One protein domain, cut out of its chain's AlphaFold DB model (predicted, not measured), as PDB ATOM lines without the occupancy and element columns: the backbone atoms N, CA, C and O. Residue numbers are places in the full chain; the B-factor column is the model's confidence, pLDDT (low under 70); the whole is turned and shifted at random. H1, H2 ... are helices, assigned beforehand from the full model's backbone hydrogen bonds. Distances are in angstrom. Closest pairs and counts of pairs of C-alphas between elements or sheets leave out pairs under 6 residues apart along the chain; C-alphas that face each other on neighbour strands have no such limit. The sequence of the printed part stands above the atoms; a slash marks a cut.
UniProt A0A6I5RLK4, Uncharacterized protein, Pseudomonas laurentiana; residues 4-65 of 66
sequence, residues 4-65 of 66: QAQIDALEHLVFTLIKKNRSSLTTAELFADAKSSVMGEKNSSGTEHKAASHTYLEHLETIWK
ATOM      1  N   GLN A   4       9.241  21.215 -56.621       71.69
ATOM      2  CA  GLN A   4       9.093  22.443 -57.405       71.69
ATOM      3  C   GLN A   4       7.748  23.136 -57.159       71.69
ATOM      4  O   GLN A   4       7.702  24.332 -56.918       71.69
ATOM      5  N   ALA A   5       6.648  22.376 -57.122       73.12
ATOM      6  CA  ALA A   5       5.322  22.950 -56.888       73.12
ATOM      7  C   ALA A   5       5.170  23.537 -55.472       73.12
ATOM      8  O   ALA A   5       4.349  24.427 -55.258       73.12
ATOM      9  N   GLN A   6       5.935  23.032 -54.498       73.00
ATOM     10  CA  GLN A   6       5.974  23.590 -53.143       73.00
ATOM     11  C   GLN A   6       6.775  24.896 -53.107       73.00
ATOM     12  O   GLN A   6       6.340  25.846 -52.458       73.00
ATOM     13  N   ILE A   7       7.895  24.953 -53.833       78.94
ATOM     14  CA  ILE A   7       8.718  26.159 -53.982       78.94
ATOM     15  C   ILE A   7       7.910  27.256 -54.683       78.94
ATOM     16  O   ILE A   7       7.729  28.323 -54.104       78.94
ATOM     17  N   ASP A   8       7.316  26.962 -55.842       76.25
ATOM     18  CA  ASP A   8       6.519  27.926 -56.614       76.25
ATOM     19  C   ASP A   8       5.359  28.507 -55.777       76.25
ATOM     20  O   ASP A   8       5.060  29.704 -55.821       76.25
ATOM     21  N   ALA A   9       4.704  27.670 -54.961       76.62
ATOM     22  CA  ALA A   9       3.626  28.107 -54.077       76.62
ATOM     23  C   ALA A   9       4.120  29.061 -52.975       76.62
ATOM     24  O   ALA A   9       3.457  30.062 -52.687       76.62
ATOM     25  N   LEU A  10       5.274  28.768 -52.368       78.69
ATOM     26  CA  LEU A  10       5.893  29.629 -51.359       78.69
ATOM     27  C   LEU A  10       6.347  30.958 -51.964       78.69
ATOM     28  O   LEU A  10       6.102  32.010 -51.371       78.69
ATOM     29  N   GLU A  11       6.921  30.934 -53.165       81.12
ATOM     30  CA  GLU A  11       7.305  32.143 -53.890       81.12
ATOM     31  C   GLU A  11       6.099  33.045 -54.137       81.12
ATOM     32  O   GLU A  11       6.094  34.207 -53.729       81.12
ATOM     33  N   HIS A  12       5.032  32.507 -54.733       80.12
ATOM     34  CA  HIS A  12       3.813  33.266 -55.016       80.12
ATOM     35  C   HIS A  12       3.163  33.835 -53.745       80.12
ATOM     36  O   HIS A  12       2.615  34.947 -53.767       80.12
ATOM     37  N   LEU A  13       3.238  33.108 -52.627       77.44
ATOM     38  CA  LEU A  13       2.743  33.565 -51.331       77.44
ATOM     39  C   LEU A  13       3.549  34.767 -50.816       77.44
ATOM     40  O   LEU A  13       2.959  35.790 -50.460       77.44
ATOM     41  N   VAL A  14       4.880  34.671 -50.832       78.62
ATOM     42  CA  VAL A  14       5.792  35.743 -50.402       78.62
ATOM     43  C   VAL A  14       5.645  36.973 -51.300       78.62
ATOM     44  O   VAL A  14       5.477  38.085 -50.798       78.62
ATOM     45  N   PHE A  15       5.577  36.790 -52.620       76.56
ATOM     46  CA  PHE A  15       5.305  37.869 -53.574       76.56
ATOM     47  C   PHE A  15       4.006  38.610 -53.259       76.56
ATOM     48  O   PHE A  15       3.954  39.843 -53.266       76.56
ATOM     49  N   THR A  16       2.944  37.860 -52.972       79.50
ATOM     50  CA  THR A  16       1.639  38.436 -52.642       79.50
ATOM     51  C   THR A  16       1.694  39.207 -51.326       79.50
ATOM     52  O   THR A  16       1.107  40.289 -51.232       79.50
ATOM     53  N   LEU A  17       2.425  38.693 -50.335       76.69
ATOM     54  CA  LEU A  17       2.640  39.349 -49.048       76.69
ATOM     55  C   LEU A  17       3.362  40.692 -49.223       76.69
ATOM     56  O   LEU A  17       2.875  41.701 -48.720       76.69
ATOM     57  N   ILE A  18       4.461  40.722 -49.981       72.50
ATOM     58  CA  ILE A  18       5.255  41.934 -50.245       72.50
ATOM     59  C   ILE A  18       4.435  42.955 -51.035       72.50
ATOM     60  O   ILE A  18       4.392  44.134 -50.691       72.50
ATOM     61  N   LYS A  19       3.720  42.510 -52.076       73.06
ATOM     62  CA  LYS A  19       2.877  43.390 -52.898       73.06
ATOM     63  C   LYS A  19       1.757  44.040 -52.084       73.06
ATOM     64  O   LYS A  19       1.410  45.188 -52.350       73.06
ATOM     65  N   LYS A  20       1.195  43.315 -51.110       74.50
ATOM     66  CA  LYS A  20       0.141  43.817 -50.216       74.50
ATOM     67  C   LYS A  20       0.675  44.666 -49.062       74.50
ATOM     68  O   LYS A  20      -0.005  45.605 -48.668       74.50
ATOM     69  N   ASN A  21       1.874  44.377 -48.561       69.75
ATOM     70  CA  ASN A  21       2.506  45.077 -47.440       69.75
ATOM     71  C   ASN A  21       3.589  46.060 -47.908       69.75
ATOM     72  O   ASN A  21       4.604  46.205 -47.239       69.75
ATOM     73  N   ARG A  22       3.372  46.774 -49.027       61.81
ATOM     74  CA  ARG A  22       4.258  47.835 -49.573       61.81
ATOM     75  C   ARG A  22       4.504  49.036 -48.631       61.81
ATOM     76  O   ARG A  22       4.947  50.098 -49.060       61.81
ATOM     77  N   SER A  23       4.195  48.883 -47.357       62.50
ATOM     78  CA  SER A  23       4.427  49.833 -46.291       62.50
ATOM     79  C   SER A  23       5.842  49.587 -45.752       62.50
ATOM     80  O   SER A  23       6.086  48.586 -45.093       62.50
ATOM     81  N   SER A  24       6.761  50.495 -46.071       64.62
ATOM     82  CA  SER A  24       8.102  50.691 -45.486       64.62
ATOM     83  C   SER A  24       9.279  49.770 -45.826       64.62
ATOM     84  O   SER A  24      10.390  50.259 -45.674       64.62
ATOM     85  N   LEU A  25       9.118  48.521 -46.279       68.19
ATOM     86  CA  LEU A  25      10.291  47.684 -46.606       68.19
ATOM     87  C   LEU A  25      10.717  47.840 -48.067       68.19
ATOM     88  O   LEU A  25       9.964  47.495 -48.986       68.19
ATOM     89  N   THR A  26      11.937  48.329 -48.294       77.12
ATOM     90  CA  THR A  26      12.548  48.228 -49.618       77.12
ATOM     91  C   THR A  26      12.892  46.772 -49.903       77.12
ATOM     92  O   THR A  26      13.176  45.973 -49.009       77.12
ATOM     93  N   THR A  27      12.851  46.392 -51.175       73.31
ATOM     94  CA  THR A  27      13.171  45.019 -51.563       73.31
ATOM     95  C   THR A  27      14.621  44.668 -51.207       73.31
ATOM     96  O   THR A  27      14.874  43.556 -50.765       73.31
ATOM     97  N   ALA A  28      15.545  45.632 -51.283       76.62
ATOM     98  CA  ALA A  28      16.936  45.465 -50.857       76.62
ATOM     99  C   ALA A  28      17.070  45.092 -49.367       76.62
ATOM    100  O   ALA A  28      17.784  44.147 -49.031       76.62
ATOM    101  N   GLU A  29      16.349  45.781 -48.476       78.81
ATOM    102  CA  GLU A  29      16.341  45.470 -47.036       78.81
ATOM    103  C   GLU A  29      15.784  44.067 -46.769       78.81
ATOM    104  O   GLU A  29      16.347  43.315 -45.979       78.81
ATOM    105  N   LEU A  30      14.742  43.667 -47.504       78.69
ATOM    106  CA  LEU A  30      14.163  42.330 -47.384       78.69
ATOM    107  C   LEU A  30      15.167  41.223 -47.753       78.69
ATOM    108  O   LEU A  30      15.244  40.203 -47.067       78.69
ATOM    109  N   PHE A  31      15.941  41.409 -48.826       80.38
ATOM    110  CA  PHE A  31      16.976  40.451 -49.227       80.38
ATOM    111  C   PHE A  31      18.135  40.404 -48.227       80.38
ATOM    112  O   PHE A  31      18.636  39.315 -47.927       80.38
ATOM    113  N   ALA A  32      18.536  41.549 -47.669       80.31
ATOM    114  CA  ALA A  32      19.556  41.613 -46.626       80.31
ATOM    115  C   ALA A  32      19.121  40.859 -45.355       80.31
ATOM    116  O   ALA A  32      19.883  40.040 -44.831       80.31
ATOM    117  N   ASP A  33      17.877  41.056 -44.917       79.88
ATOM    118  CA  ASP A  33      17.304  40.370 -43.755       79.88
ATOM    119  C   ASP A  33      17.170  38.861 -43.988       79.88
ATOM    120  O   ASP A  33      17.517  38.064 -43.114       79.88
ATOM    121  N   ALA A  34      16.746  38.443 -45.186       80.19
ATOM    122  CA  ALA A  34      16.659  37.030 -45.553       80.19
ATOM    123  C   ALA A  34      18.038  36.349 -45.552       80.19
ATOM    124  O   ALA A  34      18.193  35.270 -44.975       80.19
ATOM    125  N   LYS A  35      19.067  36.991 -46.128       79.75
ATOM    126  CA  LYS A  35      20.451  36.482 -46.095       79.75
ATOM    127  C   LYS A  35      20.969  36.382 -44.657       79.75
ATOM    128  O   LYS A  35      21.568  35.371 -44.296       79.75
ATOM    129  N   SER A  36      20.703  37.394 -43.830       80.31
ATOM    130  CA  SER A  36      21.069  37.405 -42.409       80.31
ATOM    131  C   SER A  36      20.374  36.285 -41.629       80.31
ATOM    132  O   SER A  36      21.018  35.574 -40.859       80.31
ATOM    133  N   SER A  37      19.084  36.052 -41.886       79.81
ATOM    134  CA  SER A  37      18.303  34.978 -41.265       79.81
ATOM    135  C   SER A  37      18.841  33.589 -41.617       79.81
ATOM    136  O   SER A  37      19.085  32.796 -40.710       79.81
ATOM    137  N   VAL A  38      19.126  33.322 -42.898       76.44
ATOM    138  CA  VAL A  38      19.714  32.048 -43.362       76.44
ATOM    139  C   VAL A  38      21.083  31.791 -42.722       76.44
ATOM    140  O   VAL A  38      21.399  30.667 -42.329       76.44
ATOM    141  N   MET A  39      21.905  32.834 -42.584       71.69
ATOM    142  CA  MET A  39      23.240  32.727 -41.985       71.69
ATOM    143  C   MET A  39      23.187  32.600 -40.454       71.69
ATOM    144  O   MET A  39      24.002  31.888 -39.863       71.69
ATOM    145  N   GLY A  40      22.222  33.266 -39.814       66.81
ATOM    146  CA  GLY A  40      22.020  33.287 -38.365       66.81
ATOM    147  C   GLY A  40      21.252  32.088 -37.808       66.81
ATOM    148  O   GLY A  40      21.263  31.874 -36.592       66.81
ATOM    149  N   GLU A  41      20.602  31.288 -38.660       64.38
ATOM    150  CA  GLU A  41      19.821  30.134 -38.227       64.38
ATOM    151  C   GLU A  41      20.733  29.108 -37.532       64.38
ATOM    152  O   GLU A  41      21.616  28.497 -38.132       64.38
ATOM    153  N   LYS A  42      20.578  28.940 -36.217       56.88
ATOM    154  CA  LYS A  42      21.442  28.080 -35.383       56.88
ATOM    155  C   LYS A  42      21.014  26.608 -35.404       56.88
ATOM    156  O   LYS A  42      21.442  25.829 -34.554       56.88
ATOM    157  N   ASN A  43      20.130  26.238 -36.328       52.31
ATOM    158  CA  ASN A  43      19.742  24.857 -36.549       52.31
ATOM    159  C   ASN A  43      20.893  24.125 -37.262       52.31
ATOM    160  O   ASN A  43      21.564  24.638 -38.155       52.31
ATOM    161  N   SER A  44      21.162  22.905 -36.818       52.47
ATOM    162  CA  SER A  44      22.203  22.006 -37.326       52.47
ATOM    163  C   SER A  44      21.887  21.429 -38.715       52.47
ATOM    164  O   SER A  44      22.529  20.472 -39.147       52.47
ATOM    165  N   SER A  45      20.904  22.000 -39.417       51.72
ATOM    166  CA  SER A  45      20.532  21.641 -40.781       51.72
ATOM    167  C   SER A  45      21.660  22.066 -41.716       51.72
ATOM    168  O   SER A  45      21.716  23.215 -42.133       51.72
ATOM    169  N   GLY A  46      22.591  21.132 -41.936       56.50
ATOM    170  CA  GLY A  46      23.681  21.098 -42.914       56.50
ATOM    171  C   GLY A  46      24.124  22.433 -43.512       56.50
ATOM    172  O   GLY A  46      23.389  23.070 -44.257       56.50
ATOM    173  N   THR A  47      25.387  22.793 -43.300       61.44
ATOM    174  CA  THR A  47      26.090  23.919 -43.944       61.44
ATOM    175  C   THR A  47      25.811  24.035 -45.456       61.44
ATOM    176  O   THR A  47      25.762  25.137 -45.996       61.44
ATOM    177  N   GLU A  48      25.558  22.908 -46.125       61.66
ATOM    178  CA  GLU A  48      25.179  22.797 -47.539       61.66
ATOM    179  C   GLU A  48      23.801  23.400 -47.868       61.66
ATOM    180  O   GLU A  48      23.653  24.077 -48.884       61.66
ATOM    181  N   HIS A  49      22.799  23.236 -46.998       67.12
ATOM    182  CA  HIS A  49      21.468  23.823 -47.190       67.12
ATOM    183  C   HIS A  49      21.487  25.343 -47.018       67.12
ATOM    184  O   HIS A  49      20.765  26.052 -47.720       67.12
ATOM    185  N   LYS A  50      22.359  25.856 -46.143       70.50
ATOM    186  CA  LYS A  50      22.574  27.299 -45.977       70.50
ATOM    187  C   LYS A  50      23.230  27.918 -47.203       70.50
ATOM    188  O   LYS A  50      22.761  28.945 -47.681       70.50
ATOM    189  N   ALA A  51      24.263  27.267 -47.739       75.12
ATOM    190  CA  ALA A  51      24.914  27.701 -48.972       75.12
ATOM    191  C   ALA A  51      23.931  27.701 -50.154       75.12
ATOM    192  O   ALA A  51      23.813  28.707 -50.845       75.12
ATOM    193  N   ALA A  52      23.154  26.625 -50.325       77.06
ATOM    194  CA  ALA A  52      22.136  26.540 -51.373       77.06
ATOM    195  C   ALA A  52      21.059  27.631 -51.237       77.06
ATOM    196  O   ALA A  52      20.675  28.251 -52.228       77.06
ATOM    197  N   SER A  53      20.613  27.910 -50.009       77.06
ATOM    198  CA  SER A  53      19.638  28.973 -49.729       77.06
ATOM    199  C   SER A  53      20.212  30.361 -50.027       77.06
ATOM    200  O   SER A  53      19.520  31.203 -50.592       77.06
ATOM    201  N   HIS A  54      21.489  30.595 -49.712       79.62
ATOM    202  CA  HIS A  54      22.177  31.845 -50.035       79.62
ATOM    203  C   HIS A  54      22.301  32.059 -51.549       79.62
ATOM    204  O   HIS A  54      21.908  33.112 -52.046       79.62
ATOM    205  N   THR A  55      22.756  31.044 -52.291       81.94
ATOM    206  CA  THR A  55      22.841  31.092 -53.760       81.94
ATOM    207  C   THR A  55      21.471  31.332 -54.395       81.94
ATOM    208  O   THR A  55      21.357  32.078 -55.367       81.94
ATOM    209  N   TYR A  56      20.408  30.747 -53.837       81.56
ATOM    210  CA  TYR A  56      19.056  30.990 -54.330       81.56
ATOM    211  C   TYR A  56      18.593  32.431 -54.083       81.56
ATOM    212  O   TYR A  56      17.999  33.050 -54.965       81.56
ATOM    213  N   LEU A  57      18.915  33.006 -52.920       82.44
ATOM    214  CA  LEU A  57      18.619  34.410 -52.623       82.44
ATOM    215  C   LEU A  57      19.352  35.372 -53.573       82.44
ATOM    216  O   LEU A  57      18.745  36.341 -54.019       82.44
ATOM    217  N   GLU A  58      20.608  35.101 -53.938       81.62
ATOM    218  CA  GLU A  58      21.344  35.895 -54.941       81.62
ATOM    219  C   GLU A  58      20.721  35.798 -56.344       81.62
ATOM    220  O   GLU A  58      20.621  36.792 -57.074       81.62
ATOM    221  N   HIS A  59      20.256  34.605 -56.727       82.31
ATOM    222  CA  HIS A  59      19.547  34.408 -57.989       82.31
ATOM    223  C   HIS A  59      18.252  35.231 -58.042       82.31
ATOM    224  O   HIS A  59      17.984  35.918 -59.031       82.31
ATOM    225  N   LEU A  60      17.476  35.208 -56.957       79.12
ATOM    226  CA  LEU A  60      16.246  35.983 -56.835       79.12
ATOM    227  C   LEU A  60      16.515  37.497 -56.855       79.12
ATOM    228  O   LEU A  60      15.802  38.219 -57.546       79.12
ATOM    229  N   GLU A  61      17.563  37.980 -56.186       80.19
ATOM    230  CA  GLU A  61      17.969  39.395 -56.218       80.19
ATOM    231  C   GLU A  61      18.267  39.861 -57.658       80.19
ATOM    232  O   GLU A  61      17.785  40.908 -58.097       80.19
ATOM    233  N   THR A  62      18.941  39.012 -58.444       79.94
ATOM    234  CA  THR A  62      19.231  39.262 -59.868       79.94
ATOM    235  C   THR A  62      17.958  39.320 -60.719       79.94
ATOM    236  O   THR A  62      17.813  40.209 -61.563       79.94
ATOM    237  N   ILE A  63      17.010  38.398 -60.507       76.56
ATOM    238  CA  ILE A  63      15.718  38.388 -61.222       76.56
ATOM    239  C   ILE A  63      14.933  39.673 -60.942       76.56
ATOM    240  O   ILE A  63      14.286  40.219 -61.839       76.56
ATOM    241  N   TRP A  64      14.989  40.163 -59.706       69.06
ATOM    242  CA  TRP A  64      14.215  41.319 -59.266       69.06
ATOM    243  C   TRP A  64      14.853  42.662 -59.647       69.06
ATOM    244  O   TRP A  64      14.206  43.692 -59.459       69.06
ATOM    245  N   LYS A  65      16.051  42.655 -60.257       64.88
ATOM    246  CA  LYS A  65      16.788  43.849 -60.718       64.88
ATOM    247  C   LYS A  65      16.929  44.923 -59.634       64.88
ATOM    248  O   LYS A  65      16.695  46.104 -59.902       64.88
TER     249      LYS A  65
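What this domain is: This is residues 4 to 65 of the 66 residues of an uncharacterized protein of Pseudomonas laurentiana (UniProt A0A6I5RLK4). The longest helix, H3, lies side by side with H2 in a long helical hairpin, the two running opposite ways with their lines at only 4 degrees to each other. H1 packs on neither of them: it is a separate arm, reached through the link that leads into H2, and its residues 4 to 17 stick out free. The printed part has 62 residues with three named helices, in the order H1, H2, H3, and no named strand; the class is all helix. The whole is only just compact, close to loose, with a radius of gyration of the C-alphas of 12.6 A, and spans 34 by 27 by 21 A.

How they stand to each other: Begin at H3, residues 47 to 64, and look across to H2, residues 27 to 40. They touch, with 9 pairs of C-alphas within 8 A; the closest C-alphas are those of Val 38 and Lys 50, 6.1 A apart. Their lines stand at a shallow tilt of 4 degrees, opposite ways, and the two form a helical hairpin. H1, residues 4 to 20, is apart from both H2 and H3. In H1, H2 and H3 every O i to N i+4 pair is within hydrogen-bond range.

Where its parts are: Find C-alpha 47 at (26.090, 23.919, -43.944); from there H3 runs 26.0 A to C-alpha 64 at (14.215, 41.319, -59.266). H2 runs 19.8 A from Thr 27 to Gly 40. For H1, start at C-alpha 4 at (9.093, 22.443, -57.405) and go 24.3 A to Lys 20.

The domain as a whole: The two C-alphas farthest apart, those of Ser 23 and Gly 46, are 34.8 A apart. The printed part has no cut, and both links, H1 to H2 and H2 to H3, are short. Look for pLDDT under 70 at residues 21 to 25, 40 to 49 and 64 to 65; the mean of the printed part is 73.4.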